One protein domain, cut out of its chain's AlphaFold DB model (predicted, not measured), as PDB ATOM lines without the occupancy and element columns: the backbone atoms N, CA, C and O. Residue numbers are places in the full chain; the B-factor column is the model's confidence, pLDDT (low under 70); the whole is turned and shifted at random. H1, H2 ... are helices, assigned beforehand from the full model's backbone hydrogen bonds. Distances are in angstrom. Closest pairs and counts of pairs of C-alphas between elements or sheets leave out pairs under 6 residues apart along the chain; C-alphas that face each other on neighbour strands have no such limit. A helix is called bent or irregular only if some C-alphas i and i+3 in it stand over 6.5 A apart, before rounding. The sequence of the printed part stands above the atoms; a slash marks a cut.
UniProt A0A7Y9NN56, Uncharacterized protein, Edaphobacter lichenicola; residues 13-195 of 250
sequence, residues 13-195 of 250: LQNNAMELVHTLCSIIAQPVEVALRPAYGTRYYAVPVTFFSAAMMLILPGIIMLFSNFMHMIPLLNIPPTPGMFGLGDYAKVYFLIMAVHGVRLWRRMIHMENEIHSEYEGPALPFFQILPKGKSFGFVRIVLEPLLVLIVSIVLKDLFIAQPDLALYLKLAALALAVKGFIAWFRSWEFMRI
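Overview. This is residues 13 to 195 of the 250 residues of an uncharacterized protein of Edaphobacter lichenicola (UniProt A0A7Y9NN56). The kinked helix H1 runs through the core between two helical layers: the side-by-side hairpin of H5 and H6 on one side, and H3 with the arm H2a of the bent helix H2 on the other. The arm H2b runs outward from that second layer to residues 73 to 78, which stick out, as do residues 189 to 195 of H6; the short H4 is near H5. The printed part has 183 residues with six named helices, H1 to H6 in chain order, and no named strand; the class is all helix. It is compact, with a radius of gyration of the C-alphas of 18.2 A and spans of 60 by 41 by 37 A.

Arrangement. H6, residues 165 to 195, is the longest helix. H5, residues 138 to 159, forms a helical hairpin with H6: they touch, closest at the C-alphas of Pro 147 and Ala 175, 4.4 A, at a shallow tilt of 9 degrees, opposite ways. H1, residues 13 to 36, touches residues 171 to 184 of H6, closest at the C-alphas of Cys 25 and Ala 177, 4.5 A, at a steep tilt of 50 degrees, opposite ways. H2, residues 47 to 72, was assigned as one helix by its hydrogen bonds but is bent, with C-alphas 58 and 61 6.6 A apart; its arms H2a and H2b stand at a shallow tilt of 32 degrees, only just short of steep. Residues 23 to 31 of H1 touch H2a, closest at the C-alphas of Ile 27 and Ser 53, 4.8 A, at a steep tilt of 57 degrees. H3, residues 88 to 111, is about perpendicular to H1, at 81 degrees, and they touch, closest at the C-alphas of Pro 31 and Tyr 95, 5.8 A. H2b and H3 form a helical hairpin, touching closest at the C-alphas of Pro 61 and Gly 89, 5.1 A. H4, residues 127 to 131, is close to H5 but not clearly touching, with the C-alphas of Phe 129 and Val 141 7.1 A apart. Every O i to N i+4 pair is within hydrogen-bond range in H2a, H2b, H3 and H6; the counts are 17 of 20 in H1, 16 of 18 in H5 and 0 of 1 in H4, where 2 of 2 O i to N i+3 pairs are within range.

Along the chain. H6 is 44.8 A long and ends at C-alpha 195, (-15.191, 16.378, 11.390). H5 is 30.4 A long and irregular, but only just, with C-alphas 143 and 146 6.7 A apart. H1 begins at C-alpha 13, (-31.727, 14.786, 4.384), and is 31.8 A long; it is irregular, with C-alphas 28 and 31 7.2 A apart and a kink of 66 degrees near residue 30. H2a, residues 47 to 58, and H2b, residues 61 to 72, are each 16.7 A long, H3 is 34.0 A and H4 is 8.0 A.

Size, cuts and confidence. The two C-alphas farthest apart, those of Leu 76 and Glu 114, are 63.7 A apart. The printed part has no cut. The links H2 to H3 and H3 to H4 are long, 15 residues each. The mean pLDDT of the printed part is 93.0, and no printed residue is under 70.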
ATOM      1  N   LEU A  13     -30.451  14.255   3.916       85.56
ATOM      2  CA  LEU A  13     -31.727  14.786   4.384       85.56
ATOM      3  C   LEU A  13     -31.539  15.903   5.420       85.56
ATOM      4  O   LEU A  13     -32.217  16.926   5.324       85.56
ATOM      5  N   GLN A  14     -30.599  15.753   6.352       86.38
ATOM      6  CA  GLN A  14     -30.233  16.777   7.329       86.38
ATOM      7  C   GLN A  14     -29.668  18.020   6.637       86.38
ATOM      8  O   GLN A  14     -30.143  19.126   6.889       86.38
ATOM      9  N   ASN A  15     -28.721  17.854   5.714       87.38
ATOM     10  CA  ASN A  15     -28.125  18.952   4.956       87.38
ATOM     11  C   ASN A  15     -29.168  19.702   4.125       87.38
ATOM     12  O   ASN A  15     -29.223  20.934   4.168       87.38
ATOM     13  N   ASN A  16     -30.061  18.973   3.452       89.75
ATOM     14  CA  ASN A  16     -31.171  19.560   2.706       89.75
ATOM     15  C   ASN A  16     -32.155  20.299   3.621       89.75
ATOM     16  O   ASN A  16     -32.588  21.403   3.292       89.75
ATOM     17  N   ALA A  17     -32.496  19.729   4.779       90.75
ATOM     18  CA  ALA A  17     -33.373  20.372   5.752       90.75
ATOM     19  C   ALA A  17     -32.744  21.657   6.309       90.75
ATOM     20  O   ALA A  17     -33.403  22.696   6.350       90.75
ATOM     21  N   MET A  18     -31.460  21.619   6.673       93.62
ATOM     22  CA  MET A  18     -30.722  22.801   7.119       93.62
ATOM     23  C   MET A  18     -30.660  23.870   6.030       93.62
ATOM     24  O   MET A  18     -30.858  25.041   6.334       93.62
ATOM     25  N   GLU A  19     -30.422  23.495   4.771       94.25
ATOM     26  CA  GLU A  19     -30.369  24.442   3.652       94.25
ATOM     27  C   GLU A  19     -31.732  25.075   3.366       94.25
ATOM     28  O   GLU A  19     -31.820  26.286   3.152       94.25
ATOM     29  N   LEU A  20     -32.806  24.287   3.439       95.12
ATOM     30  CA  LEU A  20     -34.169  24.784   3.302       95.12
ATOM     31  C   LEU A  20     -34.500  25.792   4.407       95.12
ATOM     32  O   LEU A  20     -34.944  26.902   4.113       95.12
ATOM     33  N   VAL A  21     -34.254  25.433   5.670       96.94
ATOM     34  CA  VAL A  21     -34.511  26.317   6.817       96.94
ATOM     35  C   VAL A  21     -33.648  27.571   6.721       96.94
ATOM     36  O   VAL A  21     -34.165  28.677   6.858       96.94
ATOM     37  N   HIS A  22     -32.359  27.428   6.413       96.62
ATOM     38  CA  HIS A  22     -31.449  28.555   6.230       96.62
ATOM     39  C   HIS A  22     -31.925  29.500   5.118       96.62
ATOM     40  O   HIS A  22     -31.934  30.717   5.309       96.62
ATOM     41  N   THR A  23     -32.374  28.961   3.983       97.19
ATOM     42  CA  THR A  23     -32.897  29.744   2.856       97.19
ATOM     43  C   THR A  23     -34.173  30.487   3.237       97.19
ATOM     44  O   THR A  23     -34.262  31.695   3.020       97.19
ATOM     45  N   LEU A  24     -35.142  29.810   3.861       97.75
ATOM     46  CA  LEU A  24     -36.392  30.429   4.316       97.75
ATOM     47  C   LEU A  24     -36.134  31.526   5.352       97.75
ATOM     48  O   LEU A  24     -36.654  32.636   5.228       97.75
ATOM     49  N   CYS A  25     -35.286  31.250   6.343       98.25
ATOM     50  CA  CYS A  25     -34.891  32.236   7.339       98.25
ATOM     51  C   CYS A  25     -34.166  33.424   6.700       98.25
ATOM     52  O   CYS A  25     -34.434  34.564   7.072       98.25
ATOM     53  N   SER A  26     -33.313  33.186   5.702       97.88
ATOM     54  CA  SER A  26     -32.645  34.255   4.955       97.88
ATOM     55  C   SER A  26     -33.641  35.127   4.195       97.88
ATOM     56  O   SER A  26     -33.516  36.348   4.235       97.88
ATOM     57  N   ILE A  27     -34.667  34.530   3.574       98.44
ATOM     58  CA  ILE A  27     -35.711  35.276   2.857       98.44
ATOM     59  C   ILE A  27     -36.471  36.199   3.818       98.44
ATOM     60  O   ILE A  27     -36.679  37.381   3.530       98.44
ATOM     61  N   ILE A  28     -36.866  35.665   4.976       98.19
ATOM     62  CA  ILE A  28     -37.649  36.394   5.980       98.19
ATOM     63  C   ILE A  28     -36.811  37.492   6.646       98.19
ATOM     64  O   ILE A  28     -37.320  38.592   6.864       98.19
ATOM     65  N   ALA A  29     -35.544  37.207   6.964       98.00
ATOM     66  CA  ALA A  29     -34.664  38.108   7.703       98.00
ATOM     67  C   ALA A  29     -34.046  39.217   6.841       98.00
ATOM     68  O   ALA A  29     -33.797  40.303   7.368       98.00
ATOM     69  N   GLN A  30     -33.826  38.983   5.538       97.75
ATOM     70  CA  GLN A  30     -33.099  39.914   4.665       97.75
ATOM     71  C   GLN A  30     -33.578  41.371   4.776       97.75
ATOM     72  O   GLN A  30     -32.712  42.238   4.885       97.75
ATOM     73  N   PRO A  31     -34.889  41.690   4.817       97.25
ATOM     74  CA  PRO A  31     -35.317  43.084   4.885       97.25
ATOM     75  C   PRO A  31     -34.855  43.842   6.131       97.25
ATOM     76  O   PRO A  31     -34.612  45.042   6.052       97.25
ATOM     77  N   VAL A  32     -34.708  43.158   7.268       97.19
ATOM     78  CA  VAL A  32     -34.118  43.739   8.487       97.19
ATOM     79  C   VAL A  32     -32.595  43.713   8.408       97.19
ATOM     80  O   VAL A  32     -31.902  44.649   8.802       97.19
ATOM     81  N   GLU A  33     -32.062  42.621   7.887       96.38
ATOM     82  CA  GLU A  33     -30.641  42.334   7.883       96.38
ATOM     83  C   GLU A  33     -29.834  43.315   7.021       96.38
ATOM     84  O   GLU A  33     -28.753  43.735   7.429       96.38
ATOM     85  N   VAL A  34     -30.382  43.772   5.890       95.56
ATOM     86  CA  VAL A  34     -29.741  44.802   5.052       95.56
ATOM     87  C   VAL A  34     -29.530  46.112   5.814       95.56
ATOM     88  O   VAL A  34     -28.504  46.765   5.634       95.56
ATOM     89  N   ALA A  35     -30.435  46.462   6.734       94.75
ATOM     90  CA  ALA A  35     -30.292  47.642   7.585       94.75
ATOM     91  C   ALA A  35     -29.225  47.445   8.675       94.75
ATOM     92  O   ALA A  35     -28.496  48.376   9.019       94.75
ATOM     93  N   LEU A  36     -29.094  46.223   9.197       94.75
ATOM     94  CA  LEU A  36     -28.069  45.870  10.184       94.75
ATOM     95  C   LEU A  36     -26.665  45.748   9.569       94.75
ATOM     96  O   LEU A  36     -25.671  45.744  10.299       94.75
ATOM     97  N   ARG A  37     -26.565  45.627   8.239       92.12
ATOM     98  CA  ARG A  37     -25.330  45.261   7.528       92.12
ATOM     99  C   ARG A  37     -25.026  46.221   6.377       92.12
ATOM    100  O   ARG A  37     -24.939  45.804   5.229       92.12
ATOM    101  N   PRO A  38     -24.747  47.508   6.634       90.75
ATOM    102  CA  PRO A  38     -24.527  48.491   5.564       90.75
ATOM    103  C   PRO A  38     -23.400  48.100   4.578       90.75
ATOM    104  O   PRO A  38     -23.428  48.460   3.397       90.75
ATOM    105  N   ALA A  39     -22.423  47.308   5.030       91.38
ATOM    106  CA  ALA A  39     -21.201  46.987   4.297       91.38
ATOM    107  C   ALA A  39     -21.057  45.510   3.862       91.38
ATOM    108  O   ALA A  39     -19.932  45.084   3.601       91.38
ATOM    109  N   TYR A  40     -22.151  44.743   3.744       94.19
ATOM    110  CA  TYR A  40     -22.090  43.357   3.241       94.19
ATOM    111  C   TYR A  40     -21.524  43.260   1.804       94.19
ATOM    112  O   TYR A  40     -21.589  44.231   1.032       94.19
ATOM    113  N   GLY A  41     -20.949  42.104   1.460       94.19
ATOM    114  CA  GLY A  41     -20.275  41.843   0.182       94.19
ATOM    115  C   GLY A  41     -21.203  41.491  -0.991       94.19
ATOM    116  O   GLY A  41     -22.379  41.187  -0.807       94.19
ATOM    117  N   THR A  42     -20.688  41.527  -2.223       94.38
ATOM    118  CA  THR A  42     -21.491  41.309  -3.452       94.38
ATOM    119  C   THR A  42     -22.179  39.949  -3.553       94.38
ATOM    120  O   THR A  42     -23.270  39.867  -4.112       94.38
ATOM    121  N   ARG A  43     -21.587  38.896  -2.987       93.88
ATOM    122  CA  ARG A  43     -22.101  37.514  -2.998       93.88
ATOM    123  C   ARG A  43     -22.706  37.099  -1.656       93.88
ATOM    124  O   ARG A  43     -22.999  35.925  -1.464       93.88
ATOM    125  N   TYR A  44     -22.892  38.047  -0.736       94.31
ATOM    126  CA  TYR A  44     -23.387  37.760   0.606       94.31
ATOM    127  C   TYR A  44     -24.812  37.180   0.603       94.31
ATOM    128  O   TYR A  44     -25.084  36.178   1.260       94.31
ATOM    129  N   TYR A  45     -25.720  37.784  -0.168       94.38
ATOM    130  CA  TYR A  45     -27.047  37.219  -0.391       94.38
ATOM    131  C   TYR A  45     -27.056  36.396  -1.671       94.38
ATOM    132  O   TYR A  45     -26.705  36.890  -2.743       94.38
ATOM    133  N   ALA A  46     -27.549  35.163  -1.577       94.12
ATOM    134  CA  ALA A  46     -27.863  34.388  -2.763       94.12
ATOM    135  C   ALA A  46     -28.959  35.099  -3.582       94.12
ATOM    136  O   ALA A  46     -29.906  35.671  -3.030       94.12
ATOM    137  N   VAL A  47     -28.847  35.042  -4.912       93.69
ATOM    138  CA  VAL A  47     -29.805  35.678  -5.834       93.69
ATOM    139  C   VAL A  47     -31.253  35.230  -5.568       93.69
ATOM    140  O   VAL A  47     -32.114  36.109  -5.483       93.69
ATOM    141  N   PRO A  48     -31.548  33.927  -5.349       96.19
ATOM    142  CA  PRO A  48     -32.907  33.492  -5.028       96.19
ATOM    143  C   PRO A  48     -33.446  34.123  -3.743       96.19
ATOM    144  O   PRO A  48     -34.595  34.548  -3.717       96.19
ATOM    145  N   VAL A  49     -32.614  34.248  -2.703       97.06
ATOM    146  CA  VAL A  49     -33.013  34.867  -1.429       97.06
ATOM    147  C   VAL A  49     -33.427  36.317  -1.669       97.06
ATOM    148  O   VAL A  49     -34.547  36.686  -1.335       97.06
ATOM    149  N   THR A  50     -32.596  37.096  -2.369       96.38
ATOM    150  CA  THR A  50     -32.905  38.504  -2.680       96.38
ATOM    151  C   THR A  50     -34.180  38.653  -3.502       96.38
ATOM    152  O   THR A  50     -35.002  39.527  -3.217       96.38
ATOM    153  N   PHE A  51     -34.372  37.789  -4.500       97.31
ATOM    154  CA  PHE A  51     -35.585  37.778  -5.310       97.31
ATOM    155  C   PHE A  51     -36.830  37.487  -4.463       97.31
ATOM    156  O   PHE A  51     -37.787  38.262  -4.494       97.31
ATOM    157  N   PHE A  52     -36.819  36.411  -3.672       98.19
ATOM    158  CA  PHE A  52     -37.969  36.025  -2.858       98.19
ATOM    159  C   PHE A  52     -38.232  36.997  -1.703       98.19
ATOM    160  O   PHE A  52     -39.394  37.246  -1.394       98.19
ATOM    161  N   SER A  53     -37.208  37.622  -1.118       98.00
ATOM    162  CA  SER A  53     -37.385  38.697  -0.134       98.00
ATOM    163  C   SER A  53     -38.021  39.933  -0.757       98.00
ATOM    164  O   SER A  53     -38.933  40.513  -0.171       98.00
ATOM    165  N   ALA A  54     -37.594  40.328  -1.960       97.50
ATOM    166  CA  ALA A  54     -38.228  41.423  -2.688       97.50
ATOM    167  C   ALA A  54     -39.686  41.100  -3.047       97.50
ATOM    168  O   ALA A  54     -40.568  41.922  -2.803       97.50
ATOM    169  N   ALA A  55     -39.960  39.893  -3.545       97.62
ATOM    170  CA  ALA A  55     -41.318  39.439  -3.832       97.62
ATOM    171  C   ALA A  55     -42.192  39.428  -2.566       97.62
ATOM    172  O   ALA A  55     -43.302  39.957  -2.582       97.62
ATOM    173  N   MET A  56     -41.673  38.906  -1.450       97.50
ATOM    174  CA  MET A  56     -42.347  38.929  -0.150       97.50
ATOM    175  C   MET A  56     -42.682  40.363   0.266       97.50
ATOM    176  O   MET A  56     -43.821  40.631   0.626       97.50
ATOM    177  N   MET A  57     -41.739  41.302   0.168       97.38
ATOM    178  CA  MET A  57     -41.961  42.694   0.579       97.38
ATOM    179  C   MET A  57     -42.883  43.481  -0.365       97.38
ATOM    180  O   MET A  57     -43.451  44.485   0.054       97.38
ATOM    181  N   LEU A  58     -43.085  43.028  -1.607       95.75
ATOM    182  CA  LEU A  58     -44.113  43.568  -2.507       95.75
ATOM    183  C   LEU A  58     -45.503  43.008  -2.196       95.75
ATOM    184  O   LEU A  58     -46.484  43.747  -2.180       95.75
ATOM    185  N   ILE A  59     -45.590  41.696  -1.972       95.88
ATOM    186  CA  ILE A  59     -46.862  40.972  -1.901       95.88
ATOM    187  C   ILE A  59     -47.455  41.018  -0.489       95.88
ATOM    188  O   ILE A  59     -48.655  41.243  -0.329       95.88
ATOM    189  N   LEU A  60     -46.630  40.821   0.543       94.19
ATOM    190  CA  LEU A  60     -47.075  40.668   1.927       94.19
ATOM    191  C   LEU A  60     -47.878  41.879   2.436       94.19
ATOM    192  O   LEU A  60     -48.952  41.647   2.992       94.19
ATOM    193  N   PRO A  61     -47.474  43.149   2.202       93.38
ATOM    194  CA  PRO A  61     -48.297  44.295   2.595       93.38
ATOM    195  C   PRO A  61     -49.687  44.288   1.947       93.38
ATOM    196  O   PRO A  61     -50.674  44.609   2.604       93.38
ATOM    197  N   GLY A  62     -49.778  43.878   0.677       91.38
ATOM    198  CA  GLY A  62     -51.048  43.767  -0.041       91.38
ATOM    199  C   GLY A  62     -51.957  42.685   0.543       91.38
ATOM    200  O   GLY A  62     -53.142  42.934   0.756       91.38
ATOM    201  N   ILE A  63     -51.401  41.511   0.865       91.81
ATOM    202  CA  ILE A  63     -52.147  40.416   1.506       91.81
ATOM    203  C   ILE A  63     -52.677  40.848   2.876       91.81
ATOM    204  O   ILE A  63     -53.856  40.642   3.162       91.81
ATOM    205  N   ILE A  64     -51.836  41.469   3.708       89.88
ATOM    206  CA  ILE A  64     -52.237  41.929   5.043       89.88
ATOM    207  C   ILE A  64     -53.335  42.992   4.944       89.88
ATOM    208  O   ILE A  64     -54.341  42.887   5.639       89.88
ATOM    209  N   MET A  65     -53.202  43.957   4.030       87.25
ATOM    210  CA  MET A  65     -54.226  44.979   3.800       87.25
ATOM    211  C   MET A  65     -55.573  44.369   3.379       87.25
ATOM    212  O   MET A  65     -56.613  44.744   3.919       87.25
ATOM    213  N   LEU A  66     -55.571  43.416   2.440       88.88
ATOM    214  CA  LEU A  66     -56.788  42.718   2.010       88.88
ATOM    215  C   LEU A  66     -57.430  41.942   3.164       88.88
ATOM    216  O   LEU A  66     -58.645  42.008   3.346       88.88
ATOM    217  N   PHE A  67     -56.616  41.243   3.956       87.50
ATOM    218  CA  PHE A  67     -57.086  40.493   5.113       87.50
ATOM    219  C   PHE A  67     -57.715  41.412   6.166       87.50
ATOM    220  O   PHE A  67     -58.832  41.154   6.607       87.50
ATOM    221  N   SER A  68     -57.056  42.517   6.522       83.19
ATOM    222  CA  SER A  68     -57.599  43.509   7.458       83.19
ATOM    223  C   SER A  68     -58.939  44.068   6.978       83.19
ATOM    224  O   SER A  68     -59.901  44.083   7.743       83.19
ATOM    225  N   ASN A  69     -59.038  44.450   5.702       84.56
ATOM    226  CA  ASN A  69     -60.286  44.955   5.125       84.56
ATOM    227  C   ASN A  69     -61.409  43.915   5.179       84.56
ATOM    228  O   ASN A  69     -62.520  44.239   5.589       84.56
ATOM    229  N   PHE A  70     -61.117  42.663   4.819       86.88
ATOM    230  CA  PHE A  70     -62.091  41.574   4.892       86.88
ATOM    231  C   PHE A  70     -62.596  41.356   6.321       86.88
ATOM    232  O   PHE A  70     -63.795  41.212   6.548       86.88
ATOM    233  N   MET A  71     -61.694  41.387   7.302       85.19
ATOM    234  CA  MET A  71     -62.052  41.176   8.701       85.19
ATOM    235  C   MET A  71     -62.935  42.303   9.263       85.19
ATOM    236  O   MET A  71     -63.821  42.025  10.069       85.19
ATOM    237  N   HIS A  72     -62.774  43.546   8.795       82.38
ATOM    238  CA  HIS A  72     -63.668  44.663   9.137       82.38
ATOM    239  C   HIS A  72     -65.055  44.580   8.475       82.38
ATOM    240  O   HIS A  72     -65.976  45.267   8.910       82.38
ATOM    241  N   MET A  73     -65.231  43.754   7.439       84.56
ATOM    242  CA  MET A  73     -66.531  43.559   6.784       84.56
ATOM    243  C   MET A  73     -67.428  42.548   7.510       84.56
ATOM    244  O   MET A  73     -68.607  42.443   7.174       84.56
ATOM    245  N   ILE A  74     -66.904  41.796   8.485       87.19
ATOM    246  CA  ILE A  74     -67.673  40.798   9.236       87.19
ATOM    247  C   ILE A  74     -68.532  41.530  10.288       87.19
ATOM    248  O   ILE A  74     -67.983  42.017  11.274       87.19
ATOM    249  N   PRO A  75     -69.875  41.577  10.154       78.38
ATOM    250  CA  PRO A  75     -70.728  42.465  10.962       78.38
ATOM    251  C   PRO A  75     -70.718  42.177  12.469       78.38
ATOM    252  O   PRO A  75     -71.062  43.037  13.272       78.38
ATOM    253  N   LEU A  76     -70.356  40.953  12.858       86.75
ATOM    254  CA  LEU A  76     -70.302  40.500  14.253       86.75
ATOM    255  C   LEU A  76     -68.918  40.699  14.890       86.75
ATOM    256  O   LEU A  76     -68.737  40.420  16.074       86.75
ATOM    257  N   LEU A  77     -67.933  41.154  14.111       81.44
ATOM    258  CA  LEU A  77     -66.542  41.258  14.520       81.44
ATOM    259  C   LEU A  77     -66.134  42.736  14.595       81.44
ATOM    260  O   LEU A  77     -65.646  43.322  13.634       81.44
ATOM    261  N   ASN A  78     -66.316  43.350  15.766       75.62
ATOM    262  CA  ASN A  78     -65.842  44.712  16.017       75.62
ATOM    263  C   ASN A  78     -64.322  44.714  16.227       75.62
ATOM    264  O   ASN A  78     -63.839  44.677  17.360       75.62
ATOM    265  N   ILE A  79     -63.564  44.746  15.131       75.56
ATOM    266  CA  ILE A  79     -62.113  44.920  15.189       75.56
ATOM    267  C   ILE A  79     -61.802  46.414  15.332       75.56
ATOM    268  O   ILE A  79     -62.160  47.189  14.441       75.56
ATOM    269  N   PRO A  80     -61.130  46.841  16.417       73.94
ATOM    270  CA  PRO A  80     -60.676  48.219  16.545       73.94
ATOM    271  C   PRO A  80     -59.634  48.542  15.460       73.94
ATOM    272  O   PRO A  80     -58.876  47.654  15.064       73.94
ATOM    273  N   PRO A  81     -59.557  49.798  14.984       74.25
ATOM    274  CA  PRO A  81     -58.553  50.188  13.999       74.25
ATOM    275  C   PRO A  81     -57.147  49.891  14.526       74.25
ATOM    276  O   PRO A  81     -56.871  50.070  15.715       74.25
ATOM    277  N   THR A  82     -56.257  49.429  13.648       77.50
ATOM    278  CA  THR A  82     -54.871  49.110  13.998       77.50
ATOM    279  C   THR A  82     -54.132  50.381  14.432       77.50
ATOM    280  O   THR A  82     -53.920  51.275  13.611       77.50
ATOM    281  N   PRO A  83     -53.723  50.496  15.709       80.25
ATOM    282  CA  PRO A  83     -52.993  51.666  16.170       80.25
ATOM    283  C   PRO A  83     -51.547  51.598  15.663       80.25
ATOM    284  O   PRO A  83     -50.938  50.529  15.672       80.25
ATOM    285  N   GLY A  84     -50.989  52.724  15.226       84.50
ATOM    286  CA  GLY A  84     -49.606  52.799  14.752       84.50
ATOM    287  C   GLY A  84     -49.436  53.723  13.550       84.50
ATOM    288  O   GLY A  84     -50.263  53.716  12.639       84.50
ATOM    289  N   MET A  85     -48.353  54.501  13.540       92.06
ATOM    290  CA  MET A  85     -48.055  55.444  12.454       92.06
ATOM    291  C   MET A  85     -47.574  54.762  11.169       92.06
ATOM    292  O   MET A  85     -47.918  55.218  10.082       92.06
ATOM    293  N   PHE A  86     -46.784  53.694  11.290       95.06
ATOM    294  CA  PHE A  86     -46.144  53.019  10.162       95.06
ATOM    295  C   PHE A  86     -46.526  51.543  10.110       95.06
ATOM    296  O   PHE A  86     -46.357  50.807  11.088       95.06
ATOM    297  N   GLY A  87     -47.024  51.119   8.953       93.50
ATOM    298  CA  GLY A  87     -47.400  49.734   8.683       93.50
ATOM    299  C   GLY A  87     -46.341  48.967   7.902       93.50
ATOM    300  O   GLY A  87     -45.283  49.492   7.531       93.50
ATOM    301  N   LEU A  88     -46.648  47.711   7.578       94.38
ATOM    302  CA  LEU A  88     -45.757  46.871   6.778       94.38
ATOM    303  C   LEU A  88     -45.480  47.457   5.380       94.38
ATOM    304  O   LEU A  88     -44.382  47.305   4.847       94.38
ATOM    305  N   GLY A  89     -46.446  48.178   4.803       94.50
ATOM    306  CA  GLY A  89     -46.277  48.868   3.522       94.50
ATOM    307  C   GLY A  89     -45.239  49.993   3.566       94.50
ATOM    308  O   GLY A  89     -44.480  50.166   2.614       94.50
ATOM    309  N   ASP A  90     -45.151  50.740   4.668       95.50
ATOM    310  CA  ASP A  90     -44.132  51.785   4.826       95.50
ATOM    311  C   ASP A  90     -42.751  51.178   5.039       95.50
ATOM    312  O   ASP A  90     -41.770  51.617   4.437       95.50
ATOM    313  N   TYR A  91     -42.688  50.098   5.815       96.50
ATOM    314  CA  TYR A  91     -41.465  49.329   5.980       96.50
ATOM    315  C   TYR A  91     -40.962  48.740   4.652       96.50
ATOM    316  O   TYR A  91     -39.767  48.800   4.368       96.50
ATOM    317  N   ALA A  92     -41.859  48.256   3.786       97.31
ATOM    318  CA  ALA A  92     -41.499  47.798   2.445       97.31
ATOM    319  C   ALA A  92     -40.860  48.910   1.597       97.31
ATOM    320  O   ALA A  92     -39.854  48.666   0.929       97.31
ATOM    321  N   LYS A  93     -41.367  50.149   1.664       97.25
ATOM    322  CA  LYS A  93     -40.746  51.301   0.977       97.25
ATOM    323  C   LYS A  93     -39.324  51.550   1.484       97.25
ATOM    324  O   LYS A  93     -38.418  51.741   0.677       97.25
ATOM    325  N   VAL A  94     -39.122  51.514   2.805       96.31
ATOM    326  CA  VAL A  94     -37.794  51.671   3.424       96.31
ATOM    327  C   VAL A  94     -36.852  50.556   2.974       96.31
ATOM    328  O   VAL A  94     -35.722  50.837   2.582       96.31
ATOM    329  N   TYR A  95     -37.323  49.309   2.946       97.19
ATOM    330  CA  TYR A  95     -36.561  48.175   2.427       97.19
ATOM    331  C   TYR A  95     -36.111  48.400   0.977       97.19
ATOM    332  O   TYR A  95     -34.923  48.269   0.684       97.19
ATOM    333  N   PHE A  96     -37.015  48.798   0.076       97.94
ATOM    334  CA  PHE A  96     -36.653  49.056  -1.323       97.94
ATOM    335  C   PHE A  96     -35.696  50.238  -1.484       97.94
ATOM    336  O   PHE A  96     -34.792  50.180  -2.317       97.94
ATOM    337  N   LEU A  97     -35.840  51.278  -0.661       97.31
ATOM    338  CA  LEU A  97     -34.906  52.400  -0.636       97.31
ATOM    339  C   LEU A  97     -33.502  51.948  -0.216       97.31
ATOM    340  O   LEU A  97     -32.522  52.264  -0.891       97.31
ATOM    341  N   ILE A  98     -33.402  51.170   0.865       96.25
ATOM    342  CA  ILE A  98     -32.141  50.594   1.342       96.25
ATOM    343  C   ILE A  98     -31.537  49.702   0.251       96.25
ATOM    344  O   ILE A  98     -30.375  49.878  -0.114       96.25
ATOM    345  N   MET A  99     -32.331  48.817  -0.353       96.38
ATOM    346  CA  MET A  99     -31.887  47.955  -1.449       96.38
ATOM    347  C   MET A  99     -31.386  48.739  -2.663       96.38
ATOM    348  O   MET A  99     -30.407  48.320  -3.271       96.38
ATOM    349  N   ALA A 100     -31.984  49.882  -3.005       96.19
ATOM    350  CA  ALA A 100     -31.490  50.737  -4.084       96.19
ATOM    351  C   ALA A 100     -30.113  51.339  -3.749       96.19
ATOM    352  O   ALA A 100     -29.195  51.289  -4.571       96.19
ATOM    353  N   VAL A 101     -29.935  51.842  -2.522       95.88
ATOM    354  CA  VAL A 101     -28.648  52.369  -2.033       95.88
ATOM    355  C   VAL A 101     -27.571  51.282  -2.049       95.88
ATOM    356  O   VAL A 101     -26.477  51.486  -2.585       95.88
ATOM    357  N   HIS A 102     -27.883  50.099  -1.516       95.25
ATOM    358  CA  HIS A 102     -26.986  48.949  -1.574       95.25
ATOM    359  C   HIS A 102     -26.723  48.498  -3.008       95.25
ATOM    360  O   HIS A 102     -25.577  48.213  -3.341       95.25
ATOM    361  N   GLY A 103     -27.737  48.486  -3.870       94.19
ATOM    362  CA  GLY A 103     -27.630  48.096  -5.271       94.19
ATOM    363  C   GLY A 103     -26.585  48.920  -6.014       94.19
ATOM    364  O   GLY A 103     -25.704  48.349  -6.649       94.19
ATOM    365  N   VAL A 104     -26.591  50.248  -5.849       95.62
ATOM    366  CA  VAL A 104     -25.562  51.125  -6.438       95.62
ATOM    367  C   VAL A 104     -24.171  50.803  -5.887       95.62
ATOM    368  O   VAL A 104     -23.209  50.715  -6.653       95.62
ATOM    369  N   ARG A 105     -24.042  50.605  -4.567       94.56
ATOM    370  CA  ARG A 105     -22.759  50.259  -3.932       94.56
ATOM    371  C   ARG A 105     -22.205  48.933  -4.456       94.56
ATOM    372  O   ARG A 105     -21.023  48.855  -4.781       94.56
ATOM    373  N   LEU A 106     -23.038  47.899  -4.505       94.69
ATOM    374  CA  LEU A 106     -22.648  46.554  -4.922       94.69
ATOM    375  C   LEU A 106     -22.373  46.497  -6.419       94.69
ATOM    376  O   LEU A 106     -21.369  45.919  -6.812       94.69
ATOM    377  N   TRP A 107     -23.181  47.166  -7.240       95.06
ATOM    378  CA  TRP A 107     -22.950  47.268  -8.680       95.06
ATOM    379  C   TRP A 107     -21.565  47.845  -8.994       95.06
ATOM    380  O   TRP A 107     -20.823  47.273  -9.790       95.06
ATOM    381  N   ARG A 108     -21.157  48.913  -8.297       94.50
ATOM    382  CA  ARG A 108     -19.800  49.467  -8.433       94.50
ATOM    383  C   ARG A 108     -18.710  48.456  -8.068       94.50
ATOM    384  O   ARG A 108     -17.693  48.413  -8.748       94.50
ATOM    385  N   ARG A 109     -18.920  47.630  -7.036       93.56
ATOM    386  CA  ARG A 109     -17.983  46.556  -6.646       93.56
ATOM    387  C   ARG A 109     -17.976  45.375  -7.613       93.56
ATOM    388  O   ARG A 109     -16.948  44.736  -7.762       93.56
ATOM    389  N   MET A 110     -19.088  45.098  -8.285       93.56
ATOM    390  CA  MET A 110     -19.131  44.074  -9.330       93.56
ATOM    391  C   MET A 110     -18.325  44.488 -10.565       93.56
ATOM    392  O   MET A 110     -17.764  43.627 -11.230       93.56
ATOM    393  N   ILE A 111     -18.260  45.790 -10.863       95.75
ATOM    394  CA  ILE A 111     -17.391  46.332 -11.919       95.75
ATOM    395  C   ILE A 111     -15.931  46.349 -11.453       95.75
ATOM    396  O   ILE A 111     -15.049  45.924 -12.191       95.75
ATOM    397  N   HIS A 112     -15.692  46.818 -10.228       94.19
ATOM    398  CA  HIS A 112     -14.365  46.957  -9.635       94.19
ATOM    399  C   HIS A 112     -14.144  45.940  -8.513       94.19
ATOM    400  O   HIS A 112     -14.167  46.291  -7.325       94.19
ATOM    401  N   MET A 113     -13.972  44.674  -8.894       93.38
ATOM    402  CA  MET A 113     -13.843  43.556  -7.952       93.38
ATOM    403  C   MET A 113     -12.597  43.675  -7.066       93.38
ATOM    404  O   MET A 113     -12.611  43.232  -5.923       93.38
ATOM    405  N   GLU A 114     -11.548  44.345  -7.545       93.19
ATOM    406  CA  GLU A 114     -10.315  44.629  -6.808       93.19
ATOM    407  C   GLU A 114     -10.538  45.441  -5.522       93.19
ATOM    408  O   GLU A 114      -9.724  45.390  -4.601       93.19
ATOM    409  N   ASN A 115     -11.660  46.163  -5.430       89.38
ATOM    410  CA  ASN A 115     -12.020  46.970  -4.266       89.38
ATOM    411  C   ASN A 115     -12.798  46.179  -3.196       89.38
ATOM    412  O   ASN A 115     -13.229  46.756  -2.191       89.38
ATOM    413  N   GLU A 116     -13.018  44.878  -3.396       91.50
ATOM    414  CA  GLU A 116     -13.717  44.003  -2.460       91.50
ATOM    415  C   GLU A 116     -12.810  42.873  -1.962       91.50
ATOM    416  O   GLU A 116     -12.480  41.945  -2.685       91.50
ATOM    417  N   ILE A 117     -12.454  42.927  -0.676       89.69
ATOM    418  CA  ILE A 117     -11.594  41.913  -0.046       89.69
ATOM    419  C   ILE A 117     -12.339  40.576   0.118       89.69
ATOM    420  O   ILE A 117     -11.768  39.508  -0.092       89.69
ATOM    421  N   HIS A 118     -13.622  40.625   0.497       90.38
ATOM    422  CA  HIS A 118     -14.443  39.437   0.743       90.38
ATOM    423  C   HIS A 118     -15.858  39.625   0.188       90.38
ATOM    424  O   HIS A 118     -16.645  40.403   0.731       90.38
ATOM    425  N   SER A 119     -16.202  38.884  -0.866       91.50
ATOM    426  CA  SER A 119     -17.515  38.979  -1.518       91.50
ATOM    427  C   SER A 119     -18.634  38.280  -0.746       91.50
ATOM    428  O   SER A 119     -19.785  38.680  -0.848       91.50
ATOM    429  N   GLU A 120     -18.316  37.238   0.022       90.94
ATOM    430  CA  GLU A 120     -19.295  36.411   0.753       90.94
ATOM    431  C   GLU A 120     -19.493  36.866   2.206       90.94
ATOM    432  O   GLU A 120     -20.217  36.237   2.969       90.94
ATOM    433  N   TYR A 121     -18.846  37.959   2.616       87.75
ATOM    434  CA  TYR A 121     -18.832  38.384   4.010       87.75
ATOM    435  C   TYR A 121     -19.952  39.378   4.336       87.75
ATOM    436  O   TYR A 121     -20.258  40.287   3.564       87.75
ATOM    437  N   GLU A 122     -20.521  39.253   5.536       85.75
ATOM    438  CA  GLU A 122     -21.655  40.067   6.009       85.75
ATOM    439  C   GLU A 122     -21.254  41.503   6.411       85.75
ATOM    440  O   GLU A 122     -22.101  42.345   6.715       85.75
ATOM    441  N   GLY A 123     -19.951  41.797   6.412       87.25
ATOM    442  CA  GLY A 123     -19.378  43.068   6.851       87.25
ATOM    443  C   GLY A 123     -19.194  43.155   8.374       87.25
ATOM    444  O   GLY A 123     -19.486  42.203   9.103       87.25
ATOM    445  N   PRO A 124     -18.682  44.286   8.887       90.00
ATOM    446  CA  PRO A 124     -18.615  44.540  10.322       90.00
ATOM    447  C   PRO A 124     -20.016  44.725  10.925       90.00
ATOM    448  O   PRO A 124     -20.944  45.177  10.253       90.00
ATOM    449  N   ALA A 125     -20.160  44.391  12.209       91.06
ATOM    450  CA  ALA A 125     -21.360  44.725  12.974       91.06
ATOM    451  C   ALA A 125     -21.470  46.244  13.198       91.06
ATOM    452  O   ALA A 125     -20.471  46.968  13.126       91.06
ATOM    453  N   LEU A 126     -22.676  46.726  13.514       92.38
ATOM    454  CA  LEU A 126     -22.884  48.138  13.835       92.38
ATOM    455  C   LEU A 126     -22.006  48.562  15.034       92.38
ATOM    456  O   LEU A 126     -21.918  47.818  16.015       92.38
ATOM    457  N   PRO A 127     -21.375  49.755  15.004       91.38
ATOM    458  CA  PRO A 127     -20.353  50.134  15.984       91.38
ATOM    459  C   PRO A 127     -20.804  50.074  17.446       91.38
ATOM    460  O   PRO A 127     -20.016  49.720  18.320       91.38
ATOM    461  N   PHE A 128     -22.075  50.368  17.733       92.75
ATOM    462  CA  PHE A 128     -22.580  50.379  19.108       92.75
ATOM    463  C   PHE A 128     -22.611  48.988  19.756       92.75
ATOM    464  O   PHE A 128     -22.563  48.898  20.982       92.75
ATOM    465  N   PHE A 129     -22.630  47.897  18.975       93.38
ATOM    466  CA  PHE A 129     -22.549  46.549  19.544       93.38
ATOM    467  C   PHE A 129     -21.239  46.335  20.297       93.38
ATOM    468  O   PHE A 129     -21.232  45.591  21.269       93.38
ATOM    469  N   GLN A 130     -20.160  47.031  19.925       90.88
ATOM    470  CA  GLN A 130     -18.849  46.905  20.569       90.88
ATOM    471  C   GLN A 130     -18.847  47.338  22.044       90.88
ATOM    472  O   GLN A 130     -17.944  46.952  22.787       90.88
ATOM    473  N   ILE A 131     -19.847  48.118  22.462       93.81
ATOM    474  CA  ILE A 131     -20.008  48.619  23.834       93.81
ATOM    475  C   ILE A 131     -20.701  47.569  24.722       93.81
ATOM    476  O   ILE A 131     -20.555  47.583  25.942       93.81
ATOM    477  N   LEU A 132     -21.445  46.634  24.125       93.06
ATOM    478  CA  LEU A 132     -22.228  45.644  24.857       93.06
ATOM    479  C   LEU A 132     -21.370  44.460  25.339       93.06
ATOM    480  O   LEU A 132     -20.347  44.126  24.724       93.06
ATOM    481  N   PRO A 133     -21.797  43.755  26.406       91.69
ATOM    482  CA  PRO A 133     -21.166  42.509  26.826       91.69
ATOM    483  C   PRO A 133     -21.079  41.513  25.668       91.69
ATOM    484  O   PRO A 133     -22.057  41.280  24.960       91.69
ATOM    485  N   LYS A 134     -19.891  40.924  25.473       92.06
ATOM    486  CA  LYS A 134     -19.569  40.029  24.342       92.06
ATOM    487  C   LYS A 134     -19.741  40.662  22.947       92.06
ATOM    488  O   LYS A 134     -19.661  39.953  21.949       92.06
ATOM    489  N   GLY A 135     -19.845  41.986  22.857       89.00
ATOM    490  CA  GLY A 135     -19.972  42.753  21.616       89.00
ATOM    491  C   GLY A 135     -18.789  42.675  20.649       89.00
ATOM    492  O   GLY A 135     -18.905  43.047  19.487       89.00
ATOM    493  N   LYS A 136     -17.641  42.172  21.116       88.94
ATOM    494  CA  LYS A 136     -16.462  41.885  20.280       88.94
ATOM    495  C   LYS A 136     -16.505  40.494  19.638       88.94
ATOM    496  O   LYS A 136     -15.730  40.225  18.728       88.94
ATOM    497  N   SER A 137     -17.371  39.598  20.118       90.88
ATOM    498  CA  SER A 137     -17.523  38.262  19.543       90.88
ATOM    499  C   SER A 137     -18.454  38.332  18.344       90.88
ATOM    500  O   SER A 137     -19.648  38.576  18.499       90.88
ATOM    501  N   PHE A 138     -17.908  38.084  17.153       87.56
ATOM    502  CA  PHE A 138     -18.671  38.116  15.908       87.56
ATOM    503  C   PHE A 138     -19.909  37.210  15.976       87.56
ATOM    504  O   PHE A 138     -21.026  37.683  15.790       87.56
ATOM    505  N   GLY A 139     -19.732  35.936  16.343       87.81
ATOM    506  CA  GLY A 139     -20.840  34.982  16.435       87.81
ATOM    507  C   GLY A 139     -21.896  35.394  17.463       87.81
ATOM    508  O   GLY A 139     -23.089  35.313  17.187       87.81
ATOM    509  N   PHE A 140     -21.482  35.914  18.623       93.94
ATOM    510  CA  PHE A 140     -22.436  36.360  19.640       93.94
ATOM    511  C   PHE A 140     -23.241  37.581  19.180       93.94
ATOM    512  O   PHE A 140     -24.444  37.653  19.420       93.94
ATOM    513  N   VAL A 141     -22.604  38.524  18.481       94.81
ATOM    514  CA  VAL A 141     -23.308  39.683  17.928       94.81
ATOM    515  C   VAL A 141     -24.355  39.240  16.908       94.81
ATOM    516  O   VAL A 141     -25.513  39.627  17.032       94.81
ATOM    517  N   ARG A 142     -23.979  38.387  15.948       93.19
ATOM    518  CA  ARG A 142     -24.873  37.970  14.856       93.19
ATOM    519  C   ARG A 142     -26.015  37.061  15.314       93.19
ATOM    520  O   ARG A 142     -27.131  37.204  14.831       93.19
ATOM    521  N   ILE A 143     -25.747  36.137  16.237       95.31
ATOM    522  CA  ILE A 143     -26.722  35.121  16.667       95.31
ATOM    523  C   ILE A 143     -27.605  35.636  17.807       95.31
ATOM    524  O   ILE A 143     -28.755  35.221  17.927       95.31
ATOM    525  N   VAL A 144     -27.082  36.529  18.653       96.25
ATOM    526  CA  VAL A 144     -27.776  36.968  19.872       96.25
ATOM    527  C   VAL A 144     -28.107  38.453  19.824       96.25
ATOM    528  O   VAL A 144     -29.281  38.805  19.879       96.25
ATOM    529  N   LEU A 145     -27.108  39.336  19.730       96.81
ATOM    530  CA  LEU A 145     -27.342  40.773  19.932       96.81
ATOM    531  C   LEU A 145     -28.160  41.417  18.807       96.81
ATOM    532  O   LEU A 145     -29.016  42.248  19.094       96.81
ATOM    533  N   GLU A 146     -27.932  41.039  17.551       96.50
ATOM    534  CA  GLU A 146     -28.698  41.538  16.405       96.50
ATOM    535  C   GLU A 146     -30.170  41.111  16.455       96.50
ATOM    536  O   GLU A 146     -31.031  41.994  16.470       96.50
ATOM    537  N   PRO A 147     -30.502  39.810  16.566       97.88
ATOM    538  CA  PRO A 147     -31.878  39.371  16.784       97.88
ATOM    539  C   PRO A 147     -32.538  40.025  17.996       97.88
ATOM    540  O   PRO A 147     -33.679  40.480  17.913       97.88
ATOM    541  N   LEU A 148     -31.817  40.116  19.118       97.56
ATOM    542  CA  LEU A 148     -32.339  40.717  20.340       97.56
ATOM    543  C   LEU A 148     -32.647  42.204  20.143       97.56
ATOM    544  O   LEU A 148     -33.697  42.667  20.579       97.56
ATOM    545  N   LEU A 149     -31.774  42.942  19.452       97.50
ATOM    546  CA  LEU A 149     -32.018  44.337  19.103       97.50
ATOM    547  C   LEU A 149     -33.304  44.476  18.287       97.50
ATOM    548  O   LEU A 149     -34.147  45.296  18.627       97.50
ATOM    549  N   VAL A 150     -33.477  43.664  17.242       98.06
ATOM    550  CA  VAL A 150     -34.672  43.708  16.381       98.06
ATOM    551  C   VAL A 150     -35.935  43.396  17.183       98.06
ATOM    552  O   VAL A 150     -36.950  44.078  17.032       98.06
ATOM    553  N   LEU A 151     -35.871  42.406  18.074       98.12
ATOM    554  CA  LEU A 151     -36.974  42.041  18.957       98.12
ATOM    555  C   LEU A 151     -37.345  43.185  19.913       98.12
ATOM    556  O   LEU A 151     -38.523  43.525  20.028       98.12
ATOM    557  N   ILE A 152     -36.355  43.798  20.567       97.88
ATOM    558  CA  ILE A 152     -36.565  44.931  21.479       97.88
ATOM    559  C   ILE A 152     -37.137  46.126  20.715       97.88
ATOM    560  O   ILE A 152     -38.132  46.702  21.146       97.88
ATOM    561  N   VAL A 153     -36.562  46.465  19.559       97.12
ATOM    562  CA  VAL A 153     -37.044  47.554  18.699       97.12
ATOM    563  C   VAL A 153     -38.490  47.303  18.277       97.12
ATOM    564  O   VAL A 153     -39.304  48.213  18.369       97.12
ATOM    565  N   SER A 154     -38.852  46.076  17.898       97.50
ATOM    566  CA  SER A 154     -40.239  45.725  17.573       97.50
ATOM    567  C   SER A 154     -41.210  46.001  18.728       97.50
ATOM    568  O   SER A 154     -42.285  46.560  18.511       97.50
ATOM    569  N   ILE A 155     -40.837  45.629  19.957       97.44
ATOM    570  CA  ILE A 155     -41.664  45.851  21.152       97.44
ATOM    571  C   ILE A 155     -41.792  47.349  21.432       97.44
ATOM    572  O   ILE A 155     -42.905  47.863  21.496       97.44
ATOM    573  N   VAL A 156     -40.666  48.061  21.507       97.38
ATOM    574  CA  VAL A 156     -40.635  49.496  21.814       97.38
ATOM    575  C   VAL A 156     -41.409  50.303  20.771       97.38
ATOM    576  O   VAL A 156     -42.219  51.150  21.131       97.38
ATOM    577  N   LEU A 157     -41.214  50.033  19.477       96.31
ATOM    578  CA  LEU A 157     -41.932  50.743  18.416       96.31
ATOM    579  C   LEU A 157     -43.439  50.483  18.463       96.31
ATOM    580  O   LEU A 157     -44.213  51.393  18.165       96.31
ATOM    581  N   LYS A 158     -43.863  49.269  18.828       95.25
ATOM    582  CA  LYS A 158     -45.283  48.942  18.991       95.25
ATOM    583  C   LYS A 158     -45.887  49.665  20.195       95.25
ATOM    584  O   LYS A 158     -46.942  50.278  20.061       95.25
ATOM    585  N   ASP A 159     -45.220  49.612  21.345       95.00
ATOM    586  CA  ASP A 159     -45.720  50.189  22.599       95.00
ATOM    587  C   ASP A 159     -45.758  51.727  22.554       95.00
ATOM    588  O   ASP A 159     -46.602  52.348  23.192       95.00
ATOM    589  N   LEU A 160     -44.892  52.344  21.742       95.56
ATOM    590  CA  LEU A 160     -44.910  53.782  21.449       95.56
ATOM    591  C   LEU A 160     -45.878  54.177  20.321       95.56
ATOM    592  O   LEU A 160     -45.882  55.335  19.909       95.56
ATOM    593  N   PHE A 161     -46.678  53.244  19.795       94.00
ATOM    594  CA  PHE A 161     -47.600  53.471  18.672       94.00
ATOM    595  C   PHE A 161     -46.919  53.993  17.390       94.00
ATOM    596  O   PHE A 161     -47.544  54.647  16.553       94.00
ATOM    597  N   ILE A 162     -45.635  53.682  17.200       95.56
ATOM    598  CA  ILE A 162     -44.890  54.007  15.977       95.56
ATOM    599  C   ILE A 162     -45.116  52.912  14.932       95.56
ATOM    600  O   ILE A 162     -45.450  53.218  13.791       95.56
ATOM    601  N   ALA A 163     -44.978  51.641  15.319       95.31
ATOM    602  CA  ALA A 163     -45.205  50.493  14.444       95.31
ATOM    603  C   ALA A 163     -46.601  49.896  14.656       95.31
ATOM    604  O   ALA A 163     -47.007  49.632  15.789       95.31
ATOM    605  N   GLN A 164     -47.305  49.624  13.559       94.94
ATOM    606  CA  GLN A 164     -48.557  48.871  13.586       94.94
ATOM    607  C   GLN A 164     -48.324  47.402  14.010       94.94
ATOM    608  O   GLN A 164     -47.199  46.889  13.914       94.94
ATOM    609  N   PRO A 165     -49.357  46.692  14.513       92.38
ATOM    610  CA  PRO A 165     -49.196  45.342  15.059       92.38
ATOM    611  C   PRO A 165     -48.643  44.305  14.073       92.38
ATOM    612  O   PRO A 165     -47.915  43.403  14.486       92.38
ATOM    613  N   ASP A 166     -48.978  44.433  12.792       92.81
ATOM    614  CA  ASP A 166     -48.511  43.597  11.683       92.81
ATOM    615  C   ASP A 166     -47.010  43.786  11.418       92.81
ATOM    616  O   ASP A 166     -46.268  42.803  11.347       92.81
ATOM    617  N   LEU A 167     -46.539  45.034  11.371       95.56
ATOM    618  CA  LEU A 167     -45.120  45.360  11.247       95.56
ATOM    619  C   LEU A 167     -44.337  44.834  12.453       95.56
ATOM    620  O   LEU A 167     -43.302  44.187  12.294       95.56
ATOM    621  N   ALA A 168     -44.844  45.055  13.665       96.50
ATOM    622  CA  ALA A 168     -44.211  44.552  14.877       96.50
ATOM    623  C   ALA A 168     -44.107  43.017  14.865       96.50
ATOM    624  O   ALA A 168     -43.055  42.465  15.196       96.50
ATOM    625  N   LEU A 169     -45.171  42.315  14.455       95.44
ATOM    626  CA  LEU A 169     -45.157  40.860  14.313       95.44
ATOM    627  C   LEU A 169     -44.119  40.405  13.283       95.44
ATOM    628  O   LEU A 169     -43.321  39.518  13.585       95.44
ATOM    629  N   TYR A 170     -44.083  41.040  12.111       97.31
ATOM    630  CA  TYR A 170     -43.079  40.752  11.092       97.31
ATOM    631  C   TYR A 170     -41.653  40.918  11.640       97.31
ATOM    632  O   TYR A 170     -40.837  40.013  11.493       97.31
ATOM    633  N   LEU A 171     -41.355  42.012  12.351       98.12
ATOM    634  CA  LEU A 171     -40.029  42.242  12.936       98.12
ATOM    635  C   LEU A 171     -39.647  41.171  13.972       98.12
ATOM    636  O   LEU A 171     -38.486  40.774  14.040       98.12
ATOM    637  N   LYS A 172     -40.607  40.650  14.750       98.19
ATOM    638  CA  LYS A 172     -40.360  39.534  15.686       98.19
ATOM    639  C   LYS A 172     -40.018  38.243  14.947       98.19
ATOM    640  O   LYS A 172     -39.097  37.535  15.349       98.19
ATOM    641  N   LEU A 173     -40.733  37.956  13.860       97.75
ATOM    642  CA  LEU A 173     -40.448  36.804  13.003       97.75
ATOM    643  C   LEU A 173     -39.085  36.947  12.317       97.75
ATOM    644  O   LEU A 173     -38.315  35.992  12.295       97.75
ATOM    645  N   ALA A 174     -38.751  38.142  11.829       98.25
ATOM    646  CA  ALA A 174     -37.452  38.438  11.239       98.25
ATOM    647  C   ALA A 174     -36.309  38.312  12.259       98.25
ATOM    648  O   ALA A 174     -35.260  37.774  11.918       98.25
ATOM    649  N   ALA A 175     -36.513  38.725  13.516       98.44
ATOM    650  CA  ALA A 175     -35.549  38.511  14.596       98.44
ATOM    651  C   ALA A 175     -35.281  37.016  14.831       98.44
ATOM    652  O   ALA A 175     -34.126  36.591  14.861       98.44
ATOM    653  N   LEU A 176     -36.337  36.204  14.943       98.19
ATOM    654  CA  LEU A 176     -36.201  34.755  15.102       98.19
ATOM    655  C   LEU A 176     -35.504  34.119  13.893       98.19
ATOM    656  O   LEU A 176     -34.579  33.329  14.061       98.19
ATOM    657  N   ALA A 177     -35.911  34.496  12.680       98.31
ATOM    658  CA  ALA A 177     -35.299  34.019  11.448       98.31
ATOM    659  C   ALA A 177     -33.804  34.372  11.381       98.31
ATOM    660  O   ALA A 177     -32.995  33.522  11.021       98.31
ATOM    661  N   LEU A 178     -33.423  35.584  11.792       97.56
ATOM    662  CA  LEU A 178     -32.027  36.012  11.849       97.56
ATOM    663  C   LEU A 178     -31.213  35.171  12.845       97.56
ATOM    664  O   LEU A 178     -30.105  34.747  12.520       97.56
ATOM    665  N   ALA A 179     -31.777  34.872  14.021       97.62
ATOM    666  CA  ALA A 179     -31.135  34.019  15.022       97.62
ATOM    667  C   ALA A 179     -30.925  32.587  14.507       97.62
ATOM    668  O   ALA A 179     -29.825  32.049  14.617       97.62
ATOM    669  N   VAL A 180     -31.956  31.987  13.900       97.69
ATOM    670  CA  VAL A 180     -31.892  30.626  13.341       97.69
ATOM    671  C   VAL A 180     -30.905  30.561  12.178       97.69
ATOM    672  O   VAL A 180     -30.048  29.681  12.159       97.69
ATOM    673  N   LYS A 181     -30.962  31.520  11.245       95.56
ATOM    674  CA  LYS A 181     -30.002  31.642  10.140       95.56
ATOM    675  C   LYS A 181     -28.565  31.701  10.667       95.56
ATOM    676  O   LYS A 181     -27.722  30.914  10.241       95.56
ATOM    677  N   GLY A 182     -28.297  32.606  11.611       94.44
ATOM    678  CA  GLY A 182     -26.972  32.772  12.206       94.44
ATOM    679  C   GLY A 182     -26.499  31.521  12.948       94.44
ATOM    680  O   GLY A 182     -25.332  31.146  12.840       94.44
ATOM    681  N   PHE A 183     -27.402  30.847  13.664       95.44
ATOM    682  CA  PHE A 183     -27.103  29.589  14.339       95.44
ATOM    683  C   PHE A 183     -26.736  28.480  13.349       95.44
ATOM    684  O   PHE A 183     -25.727  27.818  13.560       95.44
ATOM    685  N   ILE A 184     -27.488  28.305  12.255       95.38
ATOM    686  CA  ILE A 184     -27.183  27.291  11.230       95.38
ATOM    687  C   ILE A 184     -25.815  27.559  10.590       95.38
ATOM    688  O   ILE A 184     -25.017  26.636  10.441       95.38
ATOM    689  N   ALA A 185     -25.505  28.816  10.256       91.94
ATOM    690  CA  ALA A 185     -24.201  29.179   9.693       91.94
ATOM    691  C   ALA A 185     -23.041  28.866  10.659       91.94
ATOM    692  O   ALA A 185     -22.003  28.332  10.255       91.94
ATOM    693  N   TRP A 186     -23.229  29.154  11.949       93.31
ATOM    694  CA  TRP A 186     -22.271  28.786  12.989       93.31
ATOM    695  C   TRP A 186     -22.147  27.270  13.153       93.31
ATOM    696  O   TRP A 186     -21.028  26.765  13.205       93.31
ATOM    697  N   PHE A 187     -23.270  26.551  13.185       93.31
ATOM    698  CA  PHE A 187     -23.303  25.103  13.352       93.31
ATOM    699  C   PHE A 187     -22.551  24.398  12.223       93.31
ATOM    700  O   PHE A 187     -21.682  23.590  12.515       93.31
ATOM    701  N   ARG A 188     -22.764  24.790  10.960       90.94
ATOM    702  CA  ARG A 188     -22.018  24.255   9.804       90.94
ATOM    703  C   ARG A 188     -20.511  24.442   9.937       90.94
ATOM    704  O   ARG A 188     -19.730  23.545   9.639       90.94
ATOM    705  N   SER A 189     -20.095  25.618  10.404       90.00
ATOM    706  CA  SER A 189     -18.675  25.906  10.624       90.00
ATOM    707  C   SER A 189     -18.103  25.054  11.761       90.00
ATOM    708  O   SER A 189     -16.978  24.569  11.675       90.00
ATOM    709  N   TRP A 190     -18.877  24.869  12.832       93.19
ATOM    710  CA  TRP A 190     -18.512  24.025  13.963       93.19
ATOM    711  C   TRP A 190     -18.434  22.540  13.583       93.19
ATOM    712  O   TRP A 190     -17.449  21.890  13.925       93.19
ATOM    713  N   GLU A 191     -19.415  22.035  12.840       90.31
ATOM    714  CA  GLU A 191     -19.503  20.662  12.340       90.31
ATOM    715  C   GLU A 191     -18.310  20.342  11.436       90.31
ATOM    716  O   GLU A 191     -17.575  19.396  11.703       90.31
ATOM    717  N   PHE A 192     -18.002  21.218  10.472       88.81
ATOM    718  CA  PHE A 192     -16.819  21.077   9.622       88.81
ATOM    719  C   PHE A 192     -15.508  21.009  10.427       88.81
ATOM    720  O   PHE A 192     -14.648  20.158  10.177       88.81
ATOM    721  N   MET A 193     -15.340  21.892  11.420       90.75
ATOM    722  CA  MET A 193     -14.174  21.841  12.308       90.75
ATOM    723  C   MET A 193     -14.127  20.535  13.104       90.75
ATOM    724  O   MET A 193     -13.042  19.992  13.315       90.75
ATOM    725  N   ARG A 194     -15.280  20.040  13.560       90.38
ATOM    726  CA  ARG A 194     -15.376  18.821  14.358       90.38
ATOM    727  C   ARG A 194     -14.984  17.594  13.542       90.38
ATOM    728  O   ARG A 194     -14.077  16.890  13.976       90.38
ATOM    729  N   ILE A 195     -15.550  17.437  12.345       85.69
ATOM    730  CA  ILE A 195     -15.191  16.378  11.390       85.69
ATOM    731  C   ILE A 195     -13.681  16.400  11.133       85.69
ATOM    732  O   ILE A 195     -12.998  15.400  11.316       85.69
TER     733      ILE A 195